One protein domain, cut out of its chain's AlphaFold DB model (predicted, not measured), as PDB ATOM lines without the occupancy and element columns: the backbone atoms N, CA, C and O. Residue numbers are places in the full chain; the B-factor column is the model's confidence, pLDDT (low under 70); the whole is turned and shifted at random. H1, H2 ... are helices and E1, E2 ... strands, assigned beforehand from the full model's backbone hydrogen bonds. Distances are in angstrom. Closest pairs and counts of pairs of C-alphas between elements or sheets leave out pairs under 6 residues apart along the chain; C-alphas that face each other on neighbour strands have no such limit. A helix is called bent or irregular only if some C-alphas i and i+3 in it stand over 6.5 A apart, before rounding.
ATOM      1  N   LEU A 129     163.193 177.747 150.242       87.62
ATOM      2  CA  LEU A 129     163.993 178.911 149.915       87.62
ATOM      3  C   LEU A 129     163.547 180.199 150.648       87.62
ATOM      4  O   LEU A 129     164.398 180.812 151.290       87.62
ATOM      5  N   PRO A 130     162.253 180.587 150.675       89.69
ATOM      6  CA  PRO A 130     161.829 181.794 151.385       89.69
ATOM      7  C   PRO A 130     162.108 181.732 152.891       89.69
ATOM      8  O   PRO A 130     162.427 182.750 153.495       89.69
ATOM      9  N   THR A 131     162.033 180.533 153.476       87.12
ATOM     10  CA  THR A 131     162.360 180.298 154.887       87.12
ATOM     11  C   THR A 131     163.851 180.488 155.149       87.12
ATOM     12  O   THR A 131     164.244 181.204 156.062       87.12
ATOM     13  N   VAL A 132     164.701 179.855 154.338       86.69
ATOM     14  CA  VAL A 132     166.161 179.976 154.468       86.69
ATOM     15  C   VAL A 132     166.582 181.441 154.356       86.69
ATOM     16  O   VAL A 132     167.384 181.917 155.159       86.69
ATOM     17  N   GLU A 133     165.985 182.164 153.409       90.38
ATOM     18  CA  GLU A 133     166.222 183.587 153.186       90.38
ATOM     19  C   GLU A 133     165.742 184.462 154.347       90.38
ATOM     20  O   GLU A 133     166.486 185.348 154.771       90.38
ATOM     21  N   SER A 134     164.541 184.217 154.888       88.44
ATOM     22  CA  SER A 134     164.032 184.970 156.041       88.44
ATOM     23  C   SER A 134     164.890 184.761 157.281       88.44
ATOM     24  O   SER A 134     165.130 185.708 158.025       88.44
ATOM     25  N   ASN A 135     165.376 183.536 157.475       85.00
ATOM     26  CA  ASN A 135     166.152 183.154 158.649       85.00
ATOM     27  C   ASN A 135     167.614 183.606 158.547       85.00
ATOM     28  O   ASN A 135     168.272 183.808 159.564       85.00
ATOM     29  N   PHE A 136     168.125 183.783 157.325       88.56
ATOM     30  CA  PHE A 136     169.412 184.429 157.105       88.56
ATOM     31  C   PHE A 136     169.278 185.945 157.237       88.56
ATOM     32  O   PHE A 136     169.763 186.534 158.188       88.56
ATOM     33  N   ASN A 137     168.589 186.618 156.316       88.25
ATOM     34  CA  ASN A 137     168.436 188.064 156.381       88.25
ATOM     35  C   ASN A 137     167.030 188.465 155.971       88.25
ATOM     36  O   ASN A 137     166.712 188.710 154.809       88.25
ATOM     37  N   VAL A 138     166.203 188.600 156.990       85.75
ATOM     38  CA  VAL A 138     164.828 189.060 156.912       85.75
ATOM     39  C   VAL A 138     164.645 190.411 156.200       85.75
ATOM     40  O   VAL A 138     163.641 190.588 155.516       85.75
ATOM     41  N   LEU A 139     165.591 191.357 156.276       86.50
ATOM     42  CA  LEU A 139     165.472 192.622 155.537       86.50
ATOM     43  C   LEU A 139     165.608 192.372 154.032       86.50
ATOM     44  O   LEU A 139     164.765 192.834 153.266       86.50
ATOM     45  N   LEU A 140     166.605 191.582 153.621       89.50
ATOM     46  CA  LEU A 140     166.782 191.177 152.223       89.50
ATOM     47  C   LEU A 140     165.617 190.322 151.725       89.50
ATOM     48  O   LEU A 140     165.138 190.534 150.613       89.50
ATOM     49  N   PHE A 141     165.103 189.421 152.561       91.12
ATOM     50  CA  PHE A 141     163.875 188.675 152.303       91.12
ATOM     51  C   PHE A 141     162.687 189.620 152.055       91.12
ATOM     52  O   PHE A 141     162.011 189.505 151.033       91.12
ATOM     53  N   LEU A 142     162.458 190.613 152.922       87.75
ATOM     54  CA  LEU A 142     161.372 191.586 152.757       87.75
ATOM     55  C   LEU A 142     161.558 192.446 151.499       87.75
ATOM     56  O   LEU A 142     160.602 192.688 150.757       87.75
ATOM     57  N   THR A 143     162.786 192.858 151.190       88.88
ATOM     58  CA  THR A 143     163.101 193.555 149.938       88.88
ATOM     59  C   THR A 143     162.819 192.671 148.725       88.88
ATOM     60  O   THR A 143     162.185 193.115 147.762       88.88
ATOM     61  N   LYS A 144     163.231 191.403 148.768       89.31
ATOM     62  CA  LYS A 144     163.096 190.465 147.656       89.31
ATOM     63  C   LYS A 144     161.653 190.043 147.421       89.31
ATOM     64  O   LYS A 144     161.226 190.056 146.267       89.31
ATOM     65  N   TYR A 145     160.899 189.684 148.450       88.81
ATOM     66  CA  TYR A 145     159.545 189.152 148.291       88.81
ATOM     67  C   TYR A 145     158.464 190.219 148.360       88.81
ATOM     68  O   TYR A 145     157.449 190.065 147.695       88.81
ATOM     69  N   PHE A 146     158.687 191.320 149.073       85.94
ATOM     70  CA  PHE A 146     157.644 192.315 149.331       85.94
ATOM     71  C   PHE A 146     157.981 193.712 148.796       85.94
ATOM     72  O   PHE A 146     157.114 194.581 148.803       85.94
ATOM     73  N   GLY A 147     159.195 193.931 148.274       86.69
ATOM     74  CA  GLY A 147     159.607 195.237 147.749       86.69
ATOM     75  C   GLY A 147     159.757 196.298 148.841       86.69
ATOM     76  O   GLY A 147     159.614 197.488 148.562       86.69
ATOM     77  N   VAL A 148     160.002 195.869 150.081       84.75
ATOM     78  CA  VAL A 148     160.214 196.757 151.227       84.75
ATOM     79  C   VAL A 148     161.655 197.250 151.218       84.75
ATOM     80  O   VAL A 148     162.588 196.446 151.174       84.75
ATOM     81  N   ARG A 149     161.846 198.565 151.257       84.25
ATOM     82  CA  ARG A 149     163.150 199.214 151.414       84.25
ATOM     83  C   ARG A 149     163.211 199.920 152.760       84.25
ATOM     84  O   ARG A 149     162.214 200.478 153.212       84.25
ATOM     85  N   PHE A 150     164.381 199.868 153.381       81.25
ATOM     86  CA  PHE A 150     164.669 200.530 154.646       81.25
ATOM     87  C   PHE A 150     165.674 201.646 154.358       81.25
ATOM     88  O   PHE A 150     166.862 201.372 154.196       81.25
ATOM     89  N   ASP A 151     165.185 202.877 154.252       79.75
ATOM     90  CA  ASP A 151     166.021 204.077 154.236       79.75
ATOM     91  C   ASP A 151     166.171 204.578 155.681       79.75
ATOM     92  O   ASP A 151     165.366 204.216 156.532       79.75
ATOM     93  N   HIS A 152     167.227 205.345 155.981       68.69
ATOM     94  CA  HIS A 152     167.770 205.561 157.339       68.69
ATOM     95  C   HIS A 152     166.764 205.859 158.470       68.69
ATOM     96  O   HIS A 152     167.081 205.513 159.602       68.69
ATOM     97  N   ASP A 153     165.566 206.378 158.180       72.12
ATOM     98  CA  ASP A 153     164.453 206.482 159.139       72.12
ATOM     99  C   ASP A 153     163.071 206.091 158.560       72.12
ATOM    100  O   ASP A 153     162.078 206.087 159.288       72.12
ATOM    101  N   ASP A 154     162.991 205.714 157.278       72.50
ATOM    102  CA  ASP A 154     161.731 205.468 156.569       72.50
ATOM    103  C   ASP A 154     161.661 204.054 155.985       72.50
ATOM    104  O   ASP A 154     162.603 203.527 155.385       72.50
ATOM    105  N   VAL A 155     160.489 203.434 156.116       73.38
ATOM    106  CA  VAL A 155     160.189 202.144 155.492       73.38
ATOM    107  C   VAL A 155     159.332 202.397 154.261       73.38
ATOM    108  O   VAL A 155     158.134 202.654 154.364       73.38
ATOM    109  N   VAL A 156     159.935 202.299 153.079       78.69
ATOM    110  CA  VAL A 156     159.224 202.488 151.813       78.69
ATOM    111  C   VAL A 156     158.866 201.124 151.241       78.69
ATOM    112  O   VAL A 156     159.724 200.391 150.749       78.69
ATOM    113  N   ALA A 157     157.582 200.772 151.272       76.94
ATOM    114  CA  ALA A 157     157.080 199.619 150.532       76.94
ATOM    115  C   ALA A 157     156.660 200.034 149.124       76.94
ATOM    116  O   ALA A 157     155.768 200.864 148.943       76.94
ATOM    117  N   ILE A 158     157.271 199.403 148.122       77.75
ATOM    118  CA  ILE A 158     156.856 199.514 146.724       77.75
ATOM    119  C   ILE A 158     156.229 198.171 146.334       77.75
ATOM    120  O   ILE A 158     156.911 197.319 145.754       77.75
ATOM    121  N   PRO A 159     154.949 197.933 146.685       67.62
ATOM    122  CA  PRO A 159     154.282 196.703 146.305       67.62
ATOM    123  C   PRO A 159     154.271 196.599 144.781       67.62
ATOM    124  O   PRO A 159     153.893 197.532 144.073       67.62
ATOM    125  N   SER A 160     154.718 195.456 144.281       75.56
ATOM    126  CA  SER A 160     154.723 195.145 142.859       75.56
ATOM    127  C   SER A 160     153.755 194.001 142.615       75.56
ATOM    128  O   SER A 160     153.824 192.983 143.296       75.56
ATOM    129  N   GLU A 161     152.899 194.128 141.602       73.81
ATOM    130  CA  GLU A 161     151.959 193.072 141.186       73.81
ATOM    131  C   GLU A 161     152.662 191.760 140.796       73.81
ATOM    132  O   GLU A 161     152.046 190.700 140.772       73.81
ATOM    133  N   LYS A 162     153.970 191.816 140.510       79.31
ATOM    134  CA  LYS A 162     154.793 190.649 140.163       79.31
ATOM    135  C   LYS A 162     155.302 189.874 141.381       79.31
ATOM    136  O   LYS A 162     155.975 188.860 141.207       79.31
ATOM    137  N   LYS A 163     155.075 190.374 142.596       80.81
ATOM    138  CA  LYS A 163     155.546 189.754 143.837       80.81
ATOM    139  C   LYS A 163     154.481 188.822 144.422       80.81
ATOM    140  O   LYS A 163     153.291 189.051 144.204       80.81
ATOM    141  N   PRO A 164     154.889 187.759 145.139       77.50
ATOM    142  CA  PRO A 164     153.936 186.860 145.765       77.50
ATOM    143  C   PRO A 164     153.089 187.622 146.776       77.50
ATOM    144  O   PRO A 164     153.550 188.519 147.478       77.50
ATOM    145  N   THR A 165     151.817 187.262 146.820       77.31
ATOM    146  CA  THR A 165     150.836 187.945 147.662       77.31
ATOM    147  C   THR A 165     150.799 187.368 149.076       77.31
ATOM    148  O   THR A 165     150.404 188.073 149.999       77.31
ATOM    149  N   ALA A 166     151.254 186.122 149.227       80.69
ATOM    150  CA  ALA A 166     151.537 185.451 150.488       80.69
ATOM    151  C   ALA A 166     152.745 184.511 150.310       80.69
ATOM    152  O   ALA A 166     152.947 183.946 149.232       80.69
ATOM    153  N   VAL A 167     153.546 184.363 151.359       82.88
ATOM    154  CA  VAL A 167     154.725 183.498 151.450       82.88
ATOM    155  C   VAL A 167     154.630 182.725 152.762       82.88
ATOM    156  O   VAL A 167     154.385 183.319 153.810       82.88
ATOM    157  N   VAL A 168     154.815 181.407 152.702       82.00
ATOM    158  CA  VAL A 168     154.851 180.538 153.886       82.00
ATOM    159  C   VAL A 168     156.300 180.359 154.324       82.00
ATOM    160  O   VAL A 168     157.160 180.027 153.509       82.00
ATOM    161  N   LEU A 169     156.559 180.574 155.609       82.38
ATOM    162  CA  LEU A 169     157.852 180.408 156.258       82.38
ATOM    163  C   LEU A 169     157.754 179.306 157.315       82.38
ATOM    164  O   LEU A 169     156.776 179.249 158.064       82.38
ATOM    165  N   LEU A 170     158.776 178.457 157.403       78.50
ATOM    166  CA  LEU A 170     158.964 177.538 158.524       78.50
ATOM    167  C   LEU A 170     159.883 178.200 159.549       78.50
ATOM    168  O   LEU A 170     161.096 178.265 159.370       78.50
ATOM    169  N   SER A 171     159.318 178.700 160.634       72.88
ATOM    170  CA  SER A 171     160.108 179.344 161.671       72.88
ATOM    171  C   SER A 171     160.500 178.349 162.758       72.88
ATOM    172  O   SER A 171     159.710 177.504 163.188       72.88
ATOM    173  N   SER A 172     161.753 178.442 163.195       65.19
ATOM    174  CA  SER A 172     162.184 177.884 164.471       65.19
ATOM    175  C   SER A 172     162.007 178.967 165.545       65.19
ATOM    176  O   SER A 172     162.192 180.145 165.252       65.19
ATOM    177  N   PHE A 173     161.645 178.589 166.779       56.50
ATOM    178  CA  PHE A 173     161.200 179.475 167.881       56.50
ATOM    179  C   PHE A 173     161.967 180.802 168.097       56.50
ATOM    180  O   PHE A 173     161.434 181.704 168.742       56.50
ATOM    181  N   ASN A 174     163.200 180.946 167.605       56.75
ATOM    182  CA  ASN A 174     163.995 182.162 167.768       56.75
ATOM    183  C   ASN A 174     163.630 183.292 166.782       56.75
ATOM    184  O   ASN A 174     163.794 184.455 167.147       56.75
ATOM    185  N   ASN A 175     163.095 182.998 165.589       56.84
ATOM    186  CA  ASN A 175     162.756 184.044 164.604       56.84
ATOM    187  C   ASN A 175     161.383 184.680 164.844       56.84
ATOM    188  O   ASN A 175     161.136 185.803 164.397       56.84
ATOM    189  N   ASP A 176     160.514 184.001 165.598       60.94
ATOM    190  CA  ASP A 176     159.152 184.451 165.895       60.94
ATOM    191  C   ASP A 176     159.149 185.831 166.551       60.94
ATOM    192  O   ASP A 176     158.366 186.696 166.169       60.94
ATOM    193  N   ARG A 177     160.068 186.080 167.492       65.69
ATOM    194  CA  ARG A 177     160.112 187.351 168.220       65.69
ATOM    195  C   ARG A 177     160.435 188.528 167.305       65.69
ATOM    196  O   ARG A 177     159.752 189.542 167.373       65.69
ATOM    197  N   TRP A 178     161.441 188.397 166.444       64.19
ATOM    198  CA  TRP A 178     161.867 189.501 165.585       64.19
ATOM    199  C   TRP A 178     160.881 189.746 164.438       64.19
ATOM    200  O   TRP A 178     160.571 190.896 164.133       64.19
ATOM    201  N   LEU A 179     160.339 188.685 163.826       65.88
ATOM    202  CA  LEU A 179     159.293 188.814 162.807       65.88
ATOM    203  C   LEU A 179     158.037 189.474 163.388       65.88
ATOM    204  O   LEU A 179     157.515 190.410 162.779       65.88
ATOM    205  N   CYS A 180     157.605 189.061 164.585       64.75
ATOM    206  CA  CYS A 180     156.512 189.709 165.307       64.75
ATOM    207  C   CYS A 180     156.839 191.172 165.634       64.75
ATOM    208  O   CYS A 180     156.034 192.039 165.318       64.75
ATOM    209  N   GLU A 181     158.024 191.485 166.167       65.88
ATOM    210  CA  GLU A 181     158.430 192.866 166.475       65.88
ATOM    211  C   GLU A 181     158.481 193.755 165.219       65.88
ATOM    212  O   GLU A 181     158.101 194.926 165.270       65.88
ATOM    213  N   VAL A 182     158.889 193.218 164.067       62.47
ATOM    214  CA  VAL A 182     158.884 193.964 162.804       62.47
ATOM    215  C   VAL A 182     157.481 194.169 162.255       62.47
ATOM    216  O   VAL A 182     157.182 195.278 161.815       62.47
ATOM    217  N   ALA A 183     156.598 193.177 162.306       61.62
ATOM    218  CA  ALA A 183     155.224 193.393 161.864       61.62
ATOM    219  C   ALA A 183     154.435 194.288 162.821       61.62
ATOM    220  O   ALA A 183     153.776 195.227 162.379       61.62
ATOM    221  N   GLU A 184     154.541 194.067 164.129       59.56
ATOM    222  CA  GLU A 184     153.823 194.836 165.144       59.56
ATOM    223  C   GLU A 184     154.380 196.261 165.262       59.56
ATOM    224  O   GLU A 184     153.619 197.230 165.249       59.56
ATOM    225  N   GLY A 185     155.707 196.406 165.311       53.28
ATOM    226  CA  GLY A 185     156.395 197.684 165.490       53.28
ATOM    227  C   GLY A 185     156.472 198.545 164.227       53.28
ATOM    228  O   GLY A 185     156.430 199.772 164.338       53.28
ATOM    229  N   LYS A 186     156.541 197.944 163.024       53.66
ATOM    230  CA  LYS A 186     156.652 198.688 161.750       53.66
ATOM    231  C   LYS A 186     155.361 198.770 160.926       53.66
ATOM    232  O   LYS A 186     155.333 199.540 159.966       53.66
ATOM    233  N   SER A 187     154.272 198.099 161.324       49.94
ATOM    234  CA  SER A 187     152.925 198.269 160.729       49.94
ATOM    235  C   SER A 187     152.494 199.737 160.602       49.94
ATOM    236  O   SER A 187     151.829 200.114 159.639       49.94
ATOM    237  N   ARG A 188     152.928 200.593 161.537       46.03
ATOM    238  CA  ARG A 188     152.621 202.033 161.558       46.03
ATOM    239  C   ARG A 188     153.282 202.839 160.434       46.03
ATOM    240  O   ARG A 188     152.795 203.922 160.127       46.03
ATOM    241  N   PHE A 189     154.352 202.336 159.815       46.72
ATOM    242  CA  PHE A 189     155.169 203.090 158.851       46.72
ATOM    243  C   PHE A 189     154.851 202.778 157.381       46.72
ATOM    244  O   PHE A 189     155.281 203.500 156.490       46.72
ATOM    245  N   LEU A 190     154.045 201.750 157.100       52.88
ATOM    246  CA  LEU A 190     153.771 201.273 155.737       52.88
ATOM    247  C   LEU A 190     152.562 201.949 155.054       52.88
ATOM    248  O   LEU A 190     151.895 201.346 154.212       52.88
ATOM    249  N   GLY A 191     152.243 203.198 155.410       52.31
ATOM    250  CA  GLY A 191     151.237 204.005 154.700       52.31
ATOM    251  C   GLY A 191     149.839 203.370 154.603       52.31
ATOM    252  O   GLY A 191     149.168 203.525 153.585       52.31
ATOM    253  N   GLY A 192     149.415 202.622 155.628       54.88
ATOM    254  CA  GLY A 192     148.113 201.940 155.670       54.88
ATOM    255  C   GLY A 192     148.072 200.558 155.006       54.88
ATOM    256  O   GLY A 192     147.004 199.956 154.950       54.88
ATOM    257  N   LYS A 193     149.206 200.038 154.519       57.06
ATOM    258  CA  LYS A 193     149.339 198.653 154.046       57.06
ATOM    259  C   LYS A 193     150.065 197.824 155.100       57.06
ATOM    260  O   LYS A 193     151.278 197.937 155.245       57.06
ATOM    261  N   THR A 194     149.339 197.010 155.852       58.75
ATOM    262  CA  THR A 194     149.929 196.082 156.821       58.75
ATOM    263  C   THR A 194     150.406 194.810 156.129       58.75
ATOM    264  O   THR A 194     149.718 194.261 155.272       58.75
ATOM    265  N   ILE A 195     151.601 194.346 156.501       62.97
ATOM    266  CA  ILE A 195     151.980 192.951 156.282       62.97
ATOM    267  C   ILE A 195     151.240 192.158 157.353       62.97
ATOM    268  O   ILE A 195     151.487 192.361 158.542       62.97
ATOM    269  N   GLU A 196     150.326 191.291 156.938       67.19
ATOM    270  CA  GLU A 196     149.642 190.403 157.873       67.19
ATOM    271  C   GLU A 196     150.589 189.266 158.255       67.19
ATOM    272  O   GLU A 196     151.123 188.566 157.387       67.19
ATOM    273  N   LEU A 197     150.792 189.097 159.561       63.53
ATOM    274  CA  LEU A 197     151.473 187.945 160.134       63.53
ATOM    275  C   LEU A 197     150.464 187.095 160.890       63.53
ATOM    276  O   LEU A 197     149.909 187.517 161.902       63.53
ATOM    277  N   SER A 198     150.299 185.858 160.441       65.44
ATOM    278  CA  SER A 198     149.663 184.826 161.251       65.44
ATOM    279  C   SER A 198     150.751 183.895 161.768       65.44
ATOM    280  O   SER A 198     151.313 183.113 160.998       65.44
ATOM    281  N   ASN A 199     151.077 184.004 163.061       58.25
ATOM    282  CA  ASN A 199     151.913 183.020 163.740       58.25
ATOM    283  C   ASN A 199     151.008 181.935 164.335       58.25
ATOM    284  O   ASN A 199     150.195 182.198 165.230       58.25
ATOM    285  N   ARG A 200     151.133 180.705 163.834       61.69
ATOM    286  CA  ARG A 200     150.479 179.536 164.419       61.69
ATOM    287  C   ARG A 200     151.526 178.472 164.715       61.69
ATOM    288  O   ARG A 200     152.174 177.928 163.821       61.69
ATOM    289  N   TYR A 201     151.645 178.143 165.998       50.44
ATOM    290  CA  TYR A 201     152.489 177.051 166.460       50.44
ATOM    291  C   TYR A 201     151.950 175.710 165.957       50.44
ATOM    292  O   TYR A 201     150.797 175.342 166.214       50.44
ATOM    293  N   ILE A 202     152.806 174.967 165.259       53.56
ATOM    294  CA  ILE A 202     152.546 173.579 164.894       53.56
ATOM    295  C   ILE A 202     153.443 172.710 165.770       53.56
ATOM    296  O   ILE A 202     154.663 172.843 165.780       53.56
ATOM    297  N   ASP A 203     152.820 171.848 166.573       49.78
ATOM    298  CA  ASP A 203     153.554 170.869 167.364       49.78
ATOM    299  C   ASP A 203     153.930 169.695 166.449       49.78
ATOM    300  O   ASP A 203     153.109 168.827 166.152       49.78
ATOM    301  N   ASP A 204     155.149 169.742 165.907       51.44
ATOM    302  CA  ASP A 204     155.558 168.951 164.738       51.44
ATOM    303  C   ASP A 204     156.231 167.608 165.089       51.44
ATOM    304  O   ASP A 204     156.858 166.956 164.254       51.44
ATOM    305  N   GLU A 205     156.114 167.155 166.341       46.81
ATOM    306  CA  GLU A 205     156.952 166.071 166.868       46.81
ATOM    307  C   GLU A 205     156.811 164.715 166.139       46.81
ATOM    308  O   GLU A 205     157.698 163.875 166.294       46.81
ATOM    309  N   LYS A 206     155.729 164.425 165.385       50.53
ATOM    310  CA  LYS A 206     155.426 163.035 164.943       50.53
ATOM    311  C   LYS A 206     154.732 162.880 163.574       50.53
ATOM    312  O   LYS A 206     153.801 162.086 163.461       50.53
ATOM    313  N   VAL A 207     155.168 163.579 162.514       46.62
ATOM    314  CA  VAL A 207     154.723 163.308 161.118       46.62
ATOM    315  C   VAL A 207     155.549 162.166 160.494       46.62
ATOM    316  O   VAL A 207     156.760 162.341 160.344       46.62
ATOM    317  N   PRO A 208     154.955 161.020 160.091       40.62
ATOM    318  CA  PRO A 208     155.673 159.968 159.362       40.62
ATOM    319  C   PRO A 208     155.764 160.239 157.849       40.62
ATOM    320  O   PRO A 208     156.725 159.820 157.209       40.62
ATOM    321  N   GLU A 209     154.836 161.007 157.266       47.16
ATOM    322  CA  GLU A 209     154.864 161.370 155.840       47.16
ATOM    323  C   GLU A 209     155.601 162.687 155.582       47.16
ATOM    324  O   GLU A 209     155.069 163.714 155.171       47.16
ATOM    325  N   LYS A 210     156.905 162.624 155.819       49.34
ATOM    326  CA  LYS A 210     157.866 163.721 155.683       49.34
ATOM    327  C   LYS A 210     158.173 164.151 154.232       49.34
ATOM    328  O   LYS A 210     158.901 165.125 154.040       49.34
ATOM    329  N   LYS A 211     157.653 163.443 153.217       48.66
ATOM    330  CA  LYS A 211     158.047 163.600 151.798       48.66
ATOM    331  C   LYS A 211     157.106 164.444 150.936       48.66
ATOM    332  O   LYS A 211     157.589 165.066 149.999       48.66
ATOM    333  N   ASN A 212     155.810 164.503 151.238       44.34
ATOM    334  CA  ASN A 212     154.839 165.079 150.295       44.34
ATOM    335  C   ASN A 212     154.723 166.611 150.366       44.34
ATOM    336  O   ASN A 212     154.203 167.221 149.439       44.34
ATOM    337  N   LEU A 213     155.248 167.240 151.426       49.78
ATOM    338  CA  LEU A 213     155.291 168.702 151.553       49.78
ATOM    339  C   LEU A 213     156.698 169.302 151.362       49.78
ATOM    340  O   LEU A 213     156.803 170.513 151.249       49.78
ATOM    341  N   GLY A 214     157.778 168.507 151.348       49.03
ATOM    342  CA  GLY A 214     159.166 169.020 151.317       49.03
ATOM    343  C   GLY A 214     159.649 169.677 152.627       49.03
ATOM    344  O   GLY A 214     160.819 170.005 152.788       49.03
ATOM    345  N   LEU A 215     158.773 169.814 153.628       52.31
ATOM    346  CA  LEU A 215     159.011 170.666 154.800       52.31
ATOM    347  C   LEU A 215     159.744 169.982 155.970       52.31
ATOM    348  O   LEU A 215     160.040 170.637 156.964       52.31
ATOM    349  N   SER A 216     160.095 168.696 155.887       48.00
ATOM    350  CA  SER A 216     160.567 167.954 157.065       48.00
ATOM    351  C   SER A 216     162.038 168.179 157.434       48.00
ATOM    352  O   SER A 216     162.953 167.991 156.630       48.00
ATOM    353  N   ASP A 217     162.295 168.572 158.680       52.69
ATOM    354  CA  ASP A 217     163.643 168.558 159.252       52.69
ATOM    355  C   ASP A 217     163.947 167.152 159.824       52.69
ATOM    356  O   ASP A 217     163.140 166.586 160.584       52.69
ATOM    357  N   PRO A 218     165.089 166.531 159.474       52.00
ATOM    358  CA  PRO A 218     165.570 165.329 160.152       52.00
ATOM    359  C   PRO A 218     165.862 165.532 161.650       52.00
ATOM    360  O   PRO A 218     165.908 164.543 162.377       52.00
ATOM    361  N   SER A 219     166.012 166.769 162.141       54.50
ATOM    362  CA  SER A 219     166.424 167.054 163.523       54.50
ATOM    363  C   SER A 219     165.337 166.886 164.599       54.50
ATOM    364  O   SER A 219     165.653 166.917 165.786       54.50
ATOM    365  N   GLY A 220     164.066 166.703 164.215       57.88
ATOM    366  CA  GLY A 220     162.951 166.543 165.163       57.88
ATOM    367  C   GLY A 220     162.554 167.823 165.913       57.88
ATOM    368  O   GLY A 220     161.788 167.755 166.873       57.88
ATOM    369  N   ARG A 221     163.063 168.988 165.499       60.66
ATOM    370  CA  ARG A 221     162.636 170.291 166.028       60.66
ATOM    371  C   ARG A 221     161.194 170.595 165.610       60.66
ATOM    372  O   ARG A 221     160.786 170.257 164.503       60.66
ATOM    373  N   LYS A 222     160.437 171.249 166.498       62.88
ATOM    374  CA  LYS A 222     159.098 171.774 166.186       62.88
ATOM    375  C   LYS A 222     159.258 173.065 165.380       62.88
ATOM    376  O   LYS A 222     160.045 173.922 165.783       62.88
ATOM    377  N   PHE A 223     158.509 173.199 164.289       66.12
ATOM    378  CA  PHE A 223     158.473 174.411 163.472       66.12
ATOM    379  C   PHE A 223     157.104 175.079 163.584       66.12
ATOM    380  O   PHE A 223     156.068 174.419 163.496       66.12
ATOM    381  N   SER A 224     157.079 176.398 163.752       70.25
ATOM    382  CA  SER A 224     155.879 177.200 163.517       70.25
ATOM    383  C   SER A 224     155.772 177.500 162.023       70.25
ATOM    384  O   SER A 224     156.773 177.688 161.331       70.25
ATOM    385  N   HIS A 225     154.547 177.505 161.495       77.62
ATOM    386  CA  HIS A 225     154.311 178.011 160.145       77.62
ATOM    387  C   HIS A 225     153.907 179.476 160.278       77.62
ATOM    388  O   HIS A 225     152.911 179.790 160.936       77.62
ATOM    389  N   ILE A 226     154.684 180.365 159.665       83.00
ATOM    390  CA  ILE A 226     154.376 181.791 159.588       83.00
ATOM    391  C   ILE A 226     153.963 182.089 158.154       83.00
ATOM    392  O   ILE A 226     154.729 181.867 157.221       83.00
ATOM    393  N   VAL A 227     152.752 182.605 157.968       84.12
ATOM    394  CA  VAL A 227     152.300 183.085 156.657       84.12
ATOM    395  C   VAL A 227     152.421 184.604 156.635       84.12
ATOM    396  O   VAL A 227     151.869 185.277 157.506       84.12
ATOM    397  N   VAL A 228     153.152 185.126 155.649       83.94
ATOM    398  CA  VAL A 228     153.457 186.554 155.476       83.94
ATOM    399  C   VAL A 228     152.899 187.025 154.140       83.94
ATOM    400  O   VAL A 228     153.246 186.459 153.107       83.94
ATOM    401  N   GLY A 229     152.060 188.060 154.115       86.06
ATOM    402  CA  GLY A 229     151.446 188.531 152.869       86.06
ATOM    403  C   GLY A 229     150.957 189.976 152.894       86.06
ATOM    404  O   GLY A 229     150.763 190.559 153.956       86.06
ATOM    405  N   TRP A 230     150.749 190.541 151.697       80.56
ATOM    406  CA  TRP A 230     150.108 191.854 151.502       80.56
ATOM    407  C   TRP A 230     148.580 191.761 151.412       80.56
ATOM    408  O   TRP A 230     147.895 192.763 151.597       80.56
ATOM    409  N   ASP A 231     148.058 190.587 151.052       83.44
ATOM    410  CA  ASP A 231     146.631 190.352 150.852       83.44
ATOM    411  C   ASP A 231     146.093 189.506 152.016       83.44
ATOM    412  O   ASP A 231     146.415 188.313 152.094       83.44
ATOM    413  N   PRO A 232     145.294 190.099 152.923       80.94
ATOM    414  CA  PRO A 232     144.774 189.403 154.093       80.94
ATOM    415  C   PRO A 232     143.914 188.192 153.715       80.94
ATOM    416  O   PRO A 232     143.947 187.182 154.418       80.94
ATOM    417  N   GLU A 233     143.182 188.241 152.596       86.00
ATOM    418  CA  GLU A 233     142.334 187.130 152.155       86.00
ATOM    419  C   GLU A 233     143.186 185.943 151.704       86.00
ATOM    420  O   GLU A 233     142.897 184.796 152.049       86.00
ATOM    421  N   ARG A 234     144.289 186.206 150.992       84.31
ATOM    422  CA  ARG A 234     145.235 185.154 150.587       84.31
ATOM    423  C   ARG A 234     146.022 184.588 151.761       84.31
ATOM    424  O   ARG A 234     146.231 183.379 151.799       84.31
ATOM    425  N   VAL A 235     146.427 185.424 152.719       82.50
ATOM    426  CA  VAL A 235     147.057 184.950 153.963       82.50
ATOM    427  C   VAL A 235     146.091 184.038 154.719       82.50
ATOM    428  O   VAL A 235     146.466 182.926 155.082       82.50
ATOM    429  N   ALA A 236     144.833 184.453 154.893       83.00
ATOM    430  CA  ALA A 236     143.813 183.646 155.558       83.00
ATOM    431  C   ALA A 236     143.531 182.324 154.823       83.00
ATOM    432  O   ALA A 236     143.421 181.279 155.466       83.00
ATOM    433  N   ALA A 237     143.456 182.344 153.489       87.12
ATOM    434  CA  ALA A 237     143.263 181.141 152.680       87.12
ATOM    435  C   ALA A 237     144.422 180.143 152.838       87.12
ATOM    436  O   ALA A 237     144.191 178.943 152.979       87.12
ATOM    437  N   GLU A 238     145.663 180.633 152.866       85.88
ATOM    438  CA  GLU A 238     146.845 179.788 153.032       85.88
ATOM    439  C   GLU A 238     146.944 179.211 154.451       85.88
ATOM    440  O   GLU A 238     147.231 178.025 154.622       85.88
ATOM    441  N   VAL A 239     146.603 180.004 155.472       83.56
ATOM    442  CA  VAL A 239     146.464 179.516 156.854       83.56
ATOM    443  C   VAL A 239     145.407 178.409 156.928       83.56
ATOM    444  O   VAL A 239     145.686 177.338 157.465       83.56
ATOM    445  N   ALA A 240     144.226 178.608 156.333       87.00
ATOM    446  CA  ALA A 240     143.157 177.605 156.323       87.00
ATOM    447  C   ALA A 240     143.566 176.308 155.600       87.00
ATOM    448  O   ALA A 240     143.202 175.207 156.030       87.00
ATOM    449  N   ARG A 241     144.356 176.416 154.523       89.44
ATOM    450  CA  ARG A 241     144.929 175.268 153.807       89.44
ATOM    451  C   ARG A 241     145.863 174.460 154.710       89.44
ATOM    452  O   ARG A 241     145.724 173.240 154.783       89.44
ATOM    453  N   ILE A 242     146.779 175.131 155.413       82.81
ATOM    454  CA  ILE A 242     147.720 174.501 156.355       82.81
ATOM    455  C   ILE A 242     146.961 173.842 157.518       82.81
ATOM    456  O   ILE A 242     147.259 172.706 157.884       82.81
ATOM    457  N   GLU A 243     145.943 174.507 158.069       83.00
ATOM    458  CA  GLU A 243     145.124 173.964 159.160       83.00
ATOM    459  C   GLU A 243     144.315 172.731 158.745       83.00
ATOM    460  O   GLU A 243     144.180 171.789 159.529       83.00
ATOM    461  N   THR A 244     143.791 172.712 157.520       86.50
ATOM    462  CA  THR A 244     143.058 171.555 156.992       86.50
ATOM    463  C   THR A 244     143.995 170.365 156.814       86.50
ATOM    464  O   THR A 244     143.723 169.303 157.364       86.50
ATOM    465  N   ALA A 245     145.155 170.570 156.180       83.38
ATOM    466  CA  ALA A 245     146.166 169.522 156.034       83.38
ATOM    467  C   ALA A 245     146.638 168.969 157.392       83.38
ATOM    468  O   ALA A 245     146.871 167.769 157.532       83.38
ATOM    469  N   LYS A 246     146.740 169.831 158.413       79.94
ATOM    470  CA  LYS A 246     147.052 169.414 159.786       79.94
ATOM    471  C   LYS A 246     145.953 168.534 160.380       79.94
ATOM    472  O   LYS A 246     146.267 167.503 160.966       79.94
ATOM    473  N   ARG A 247     144.686 168.937 160.249       82.44
ATOM    474  CA  ARG A 247     143.548 168.168 160.774       82.44
ATOM    475  C   ARG A 247     143.504 166.774 160.158       82.44
ATOM    476  O   ARG A 247     143.392 165.810 160.905       82.44
ATOM    477  N   ASP A 248     143.663 166.685 158.842       80.88
ATOM    478  CA  ASP A 248     143.637 165.413 158.119       80.88
ATOM    479  C   ASP A 248     144.787 164.499 158.584       80.88
ATOM    480  O   ASP A 248     144.574 163.327 158.894       80.88
ATOM    481  N   ALA A 249     145.994 165.055 158.752       77.69
ATOM    482  CA  ALA A 249     147.144 164.317 159.276       77.69
ATOM    483  C   ALA A 249     146.954 163.862 160.738       77.69
ATOM    484  O   ALA A 249     147.381 162.768 161.113       77.69
ATOM    485  N   ASP A 250     146.325 164.677 161.589       74.81
ATOM    486  CA  ASP A 250     146.041 164.318 162.981       74.81
ATOM    487  C   ASP A 250     144.906 163.279 163.095       74.81
ATOM    488  O   ASP A 250     144.959 162.393 163.956       74.81
ATOM    489  N   GLU A 251     143.910 163.314 162.209       83.06
ATOM    490  CA  GLU A 251     142.841 162.311 162.129       83.06
ATOM    491  C   GLU A 251     143.375 160.947 161.664       83.06
ATOM    492  O   GLU A 251     143.105 159.913 162.288       83.06
ATOM    493  N   GLU A 252     144.233 160.934 160.643       79.25
ATOM    494  CA  GLU A 252     144.906 159.716 160.187       79.25
ATOM    495  C   GLU A 252     145.787 159.119 161.299       79.25
ATOM    496  O   GLU A 252     145.755 157.912 161.566       79.25
ATOM    497  N   ARG A 253     146.504 159.970 162.047       70.38
ATOM    498  CA  ARG A 253     147.302 159.539 163.204       70.38
ATOM    499  C   ARG A 253     146.466 158.992 164.336       70.38
ATOM    500  O   ARG A 253     146.859 157.994 164.927       70.38
ATOM    501  N   THR A 254     145.380 159.651 164.721       74.25
ATOM    502  CA  THR A 254     144.562 159.181 165.848       74.25
ATOM    503  C   THR A 254     143.951 157.819 165.525       74.25
ATOM    504  O   THR A 254     143.980 156.918 166.369       74.25
ATOM    505  N   THR A 255     143.543 157.621 164.271       76.50
ATOM    506  CA  THR A 255     143.047 156.340 163.760       76.50
ATOM    507  C   THR A 255     144.140 155.264 163.738       76.50
ATOM    508  O   THR A 255     143.952 154.186 164.305       76.50
ATOM    509  N   GLY A 256     145.323 155.556 163.182       71.75
ATOM    510  CA  GLY A 256     146.452 154.614 163.142       71.75
ATOM    511  C   GLY A 256     147.085 154.331 164.511       71.75
ATOM    512  O   GLY A 256     147.560 153.230 164.783       71.75
ATOM    513  N   ARG A 257     147.061 155.299 165.429       66.94
ATOM    514  CA  ARG A 257     147.606 155.148 166.784       66.94
ATOM    515  C   ARG A 257     146.682 154.326 167.672       66.94
ATOM    516  O   ARG A 257     147.177 153.577 168.506       66.94
ATOM    517  N   SER A 258     145.367 154.421 167.477       68.44
ATOM    518  CA  SER A 258     144.401 153.583 168.191       68.44
ATOM    519  C   SER A 258     144.593 152.097 167.859       68.44
ATOM    520  O   SER A 258     144.683 151.275 168.773       68.44
ATOM    521  N   SER A 259     144.765 151.750 166.577       66.56
ATOM    522  CA  SER A 259     145.026 150.365 166.161       66.56
ATOM    523  C   SER A 259     146.397 149.864 166.629       66.56
ATOM    524  O   SER A 259     146.493 148.758 167.159       66.56
ATOM    525  N   PHE A 260     147.441 150.695 166.543       64.31
ATOM    526  CA  PHE A 260     148.772 150.342 167.041       64.31
ATOM    527  C   PHE A 260     148.780 150.094 168.559       64.31
ATOM    528  O   PHE A 260     149.296 149.073 169.002       64.31
ATOM    529  N   ILE A 261     148.139 150.962 169.356       69.75
ATOM    530  CA  ILE A 261     148.038 150.794 170.819       69.75
ATOM    531  C   ILE A 261     147.311 149.491 171.188       69.75
ATOM    532  O   ILE A 261     147.639 148.863 172.197       69.75
ATOM    533  N   GLN A 262     146.302 149.088 170.412       70.94
ATOM    534  CA  GLN A 262     145.583 147.838 170.662       70.94
ATOM    535  C   GLN A 262     146.451 146.610 170.373       70.94
ATOM    536  O   GLN A 262     146.490 145.702 171.203       70.94
ATOM    537  N   ILE A 263     147.183 146.608 169.253       70.38
ATOM    538  CA  ILE A 263     148.103 145.519 168.897       70.38
ATOM    539  C   ILE A 263     149.198 145.386 169.963       70.38
ATOM    540  O   ILE A 263     149.399 144.296 170.496       70.38
ATOM    541  N   THR A 264     149.815 146.497 170.379       77.62
ATOM    542  CA  THR A 264     150.875 146.460 171.399       77.62
ATOM    543  C   THR A 264     150.368 145.955 172.747       77.62
ATOM    544  O   THR A 264     151.058 145.182 173.399       77.62
ATOM    545  N   LYS A 265     149.147 146.322 173.167       79.12
ATOM    546  CA  LYS A 265     148.573 145.830 174.435       79.12
ATOM    547  C   LYS A 265     148.315 144.322 174.419       79.12
ATOM    548  O   LYS A 265     148.492 143.669 175.445       79.12
ATOM    549  N   ALA A 266     147.872 143.775 173.286       82.94
ATOM    550  CA  ALA A 266     147.644 142.339 173.147       82.94
ATOM    551  C   ALA A 266     148.968 141.560 173.196       82.94
ATOM    552  O   ALA A 266     149.073 140.584 173.938       82.94
ATOM    553  N   GLU A 267     149.992 142.036 172.485       84.81
ATOM    554  CA  GLU A 267     151.338 141.451 172.509       84.81
ATOM    555  C   GLU A 267     152.004 141.565 173.893       84.81
ATOM    556  O   GLU A 267     152.622 140.608 174.361       84.81
ATOM    557  N   GLU A 268     151.846 142.704 174.580       81.25
ATOM    558  CA  GLU A 268     152.299 142.913 175.965       81.25
ATOM    559  C   GLU A 268     151.637 141.910 176.918       81.25
ATOM    560  O   GLU A 268     152.321 141.260 177.714       81.25
ATOM    561  N   MET A 269     150.315 141.736 176.809       83.56
ATOM    562  CA  MET A 269     149.566 140.779 177.620       83.56
ATOM    563  C   MET A 269     150.011 139.341 177.341       83.56
ATOM    564  O   MET A 269     150.253 138.582 178.277       83.56
ATOM    565  N   GLU A 270     150.165 138.953 176.074       89.38
ATOM    566  CA  GLU A 270     150.625 137.611 175.711       89.38
ATOM    567  C   GLU A 270     152.047 137.344 176.225       89.38
ATOM    568  O   GLU A 270     152.321 136.285 176.797       89.38
ATOM    569  N   ARG A 271     152.951 138.321 176.095       85.75
ATOM    570  CA  ARG A 271     154.307 138.238 176.652       85.75
ATOM    571  C   ARG A 271     154.267 138.067 178.169       85.75
ATOM    572  O   ARG A 271     154.986 137.224 178.702       85.75
ATOM    573  N   TRP A 272     153.411 138.817 178.857       86.25
ATOM    574  CA  TRP A 272     153.245 138.714 180.304       86.25
ATOM    575  C   TRP A 272     152.697 137.350 180.745       86.25
ATOM    576  O   TRP A 272     153.184 136.756 181.710       86.25
ATOM    577  N   LEU A 273     151.734 136.798 180.003       89.88
ATOM    578  CA  LEU A 273     151.222 135.446 180.238       89.88
ATOM    579  C   LEU A 273     152.339 134.399 180.141       89.88
ATOM    580  O   LEU A 273     152.413 133.518 180.992       89.88
ATOM    581  N   ARG A 274     153.246 134.528 179.165       90.69
ATOM    582  CA  ARG A 274     154.407 133.634 179.035       90.69
ATOM    583  C   ARG A 274     155.409 133.804 180.180       90.69
ATOM    584  O   ARG A 274     155.913 132.810 180.688       90.69
ATOM    585  N   LEU A 275     155.687 135.040 180.606       89.38
ATOM    586  CA  LEU A 275     156.624 135.320 181.704       89.38
ATOM    587  C   LEU A 275     156.120 134.820 183.062       89.38
ATOM    588  O   LEU A 275     156.920 134.404 183.888       89.38
ATOM    589  N   THR A 276     154.807 134.834 183.291       92.38
ATOM    590  CA  THR A 276     154.199 134.369 184.553       92.38
ATOM    591  C   THR A 276     153.926 132.871 184.606       92.38
ATOM    592  O   THR A 276     153.509 132.365 185.647       92.38
ATOM    593  N   GLU A 277     154.175 132.138 183.523       95.56
ATOM    594  CA  GLU A 277     153.943 130.696 183.470       95.56
ATOM    595  C   GLU A 277     154.700 129.910 184.565       95.56
ATOM    596  O   GLU A 277     154.067 129.090 185.232       95.56
ATOM    597  N   PRO A 278     155.982 130.197 184.883       95.12
ATOM    598  CA  PRO A 278     156.668 129.539 185.998       95.12
ATOM    599  C   PRO A 278     155.987 129.771 187.356       95.12
ATOM    600  O   PRO A 278     155.915 128.860 188.175       95.12
ATOM    601  N   HIS A 279     155.429 130.964 187.589       96.19
ATOM    602  CA  HIS A 279     154.678 131.255 188.814       96.19
ATOM    603  C   HIS A 279     153.384 130.434 188.881       96.19
ATOM    604  O   HIS A 279     153.065 129.872 189.926       96.19
ATOM    605  N   ARG A 280     152.659 130.298 187.762       96.50
ATOM    606  CA  ARG A 280     151.450 129.457 187.694       96.50
ATOM    607  C   ARG A 280     151.759 128.001 188.012       96.50
ATOM    608  O   ARG A 280     151.023 127.374 188.768       96.50
ATOM    609  N   GLN A 281     152.857 127.484 187.467       97.12
ATOM    610  CA  GLN A 281     153.323 126.126 187.742       97.12
ATOM    611  C   GLN A 281     153.698 125.950 189.215       97.12
ATOM    612  O   GLN A 281     153.289 124.967 189.831       97.12
ATOM    613  N   TYR A 282     154.405 126.923 189.795       97.00
ATOM    614  CA  TYR A 282     154.764 126.928 191.211       97.00
ATOM    615  C   TYR A 282     153.523 126.915 192.122       97.00
ATOM    616  O   TYR A 282     153.412 126.057 192.996       97.00
ATOM    617  N   VAL A 283     152.549 127.802 191.881       96.50
ATOM    618  CA  VAL A 283     151.299 127.867 192.661       96.50
ATOM    619  C   VAL A 283     150.468 126.590 192.506       96.50
ATOM    620  O   VAL A 283     149.890 126.119 193.479       96.50
ATOM    621  N   ALA A 284     150.429 125.987 191.314       96.50
ATOM    622  CA  ALA A 284     149.690 124.745 191.083       96.50
ATOM    623  C   ALA A 284     150.281 123.537 191.836       96.50
ATOM    624  O   ALA A 284     149.546 122.620 192.198       96.50
ATOM    625  N   GLN A 285     151.597 123.519 192.056       96.25
ATOM    626  CA  GLN A 285     152.290 122.420 192.738       96.25
ATOM    627  C   GLN A 285     152.331 122.592 194.256       96.25
ATOM    628  O   GLN A 285     152.430 121.604 194.987       96.25
ATOM    629  N   LYS A 286     152.283 123.833 194.741       93.56
ATOM    630  CA  LYS A 286     152.518 124.131 196.147       93.56
ATOM    631  C   LYS A 286     151.216 124.369 196.900       93.56
ATOM    632  O   LYS A 286     150.488 125.319 196.641       93.56
TER     633      LYS A 286
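This is residues 129 to 286 of the 528 residues of an uncharacterized protein of Coniochaeta sp. 2T2.1 (UniProt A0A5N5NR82). A small antiparallel sheet of three strands, E3, E5 and E4, forms the middle of a compact body, and one very long helix, H3, starts over one face of it and runs far out beyond it as an arm that ends in the short helix H4. H2 covers part of the other face, the bent helix H1 lies along the E3 side, and the small hairpin E1 and E2 makes the end of the body away from the arm. The printed part has 158 residues with four named helices and five named strands, in the order H1 E1 E2 E3 H2 E4 E5 H3 H4; the class is mixed, helices and strands. The whole is extended, with a radius of gyration of the C-alphas of 25.0 A and spans of 91 by 27 by 24 A, the length coming from the arm.

The sheet is made of E3, residues 166 to 171, 15.4 A long, E5, residues 224 to 229, 16.2 A, and E4, residues 196 to 201, 16.1 A. H3, residues 232 to 275, is 61.9 A long and begins at C-alpha 232 (144.774, 189.403, 154.093). H4, residues 277 to 285, is 12.5 A long and ends at C-alpha 285 (152.290, 122.420, 192.738). H2, residues 175 to 189, is 21.3 A long and only just irregular: C-alphas 185 and 188 are 7.0 A apart. H1, residues 129 to 146, was assigned as one helix by its hydrogen bonds but is bent, with C-alphas 136 and 139 9.2 A apart; its arms are H1a, residues 129 to 136, starting at C-alpha 129 (163.993, 178.911, 149.915), and H1b, residues 139 to 146. E1 is residues 148 to 151 and E2 residues 154 to 157.

E5 is the inner strand, antiparallel to E3 (N 167 to O 228, 2.7 A) and to E4 in a hairpin (N 196 to O 229, 3.1 A). E3, H2 and E4 form a split strand-helix-strand unit, two strands running the same way with E5 between them, and its crossover is right-handed. The domain has three layers, helices on both faces of a sheet: H3 on one, H1a and H2 on the other. H3 is over E5 at a height over the sheet of 11.8 A, along the strands at 8 degrees on the local plane; its closest C-alphas to E5 are Val 235 and Gly 229, 5.8 A. H2 is over E5 and E4 at a height of 9.9 A. H1a stands at the sheet's level, its height 3.0 A, with Thr 131 and Leu 169 of E3 its closest C-alphas at 4.7 A; H1b only grazes the sheet. The arms touch at a shallow tilt of 27 degrees, opposite ways, closest at the C-alphas of Ser 134 and Phe 141, 5.3 A. E1 and E2 are an antiparallel hairpin, with N 149 and O 156 at 2.8 A; the C-alphas of Val 155 in E2 and Phe 189 in H2 are their closest, 6.1 A. Every O i to N i+4 pair is within hydrogen-bond range in H1a, H1b, H3 and H4, and 9 of 11 are in H2.

The two C-alphas farthest apart are those of His 152 and Gln 285, 91.7 A. Residues 254 to 286 stand free, of which 254 to 275 belong to H3 and 277 to 285 to H4; the body without them spans 49 by 28 by 24 A. H3 and H4 meet only through their tight link. The link E4 to E5, residues 202 to 223, is long. The printed part has no cut. Its mean pLDDT is 73.8, and 59 residues are under 70, among them residues 172 to 223 and 257 to 261.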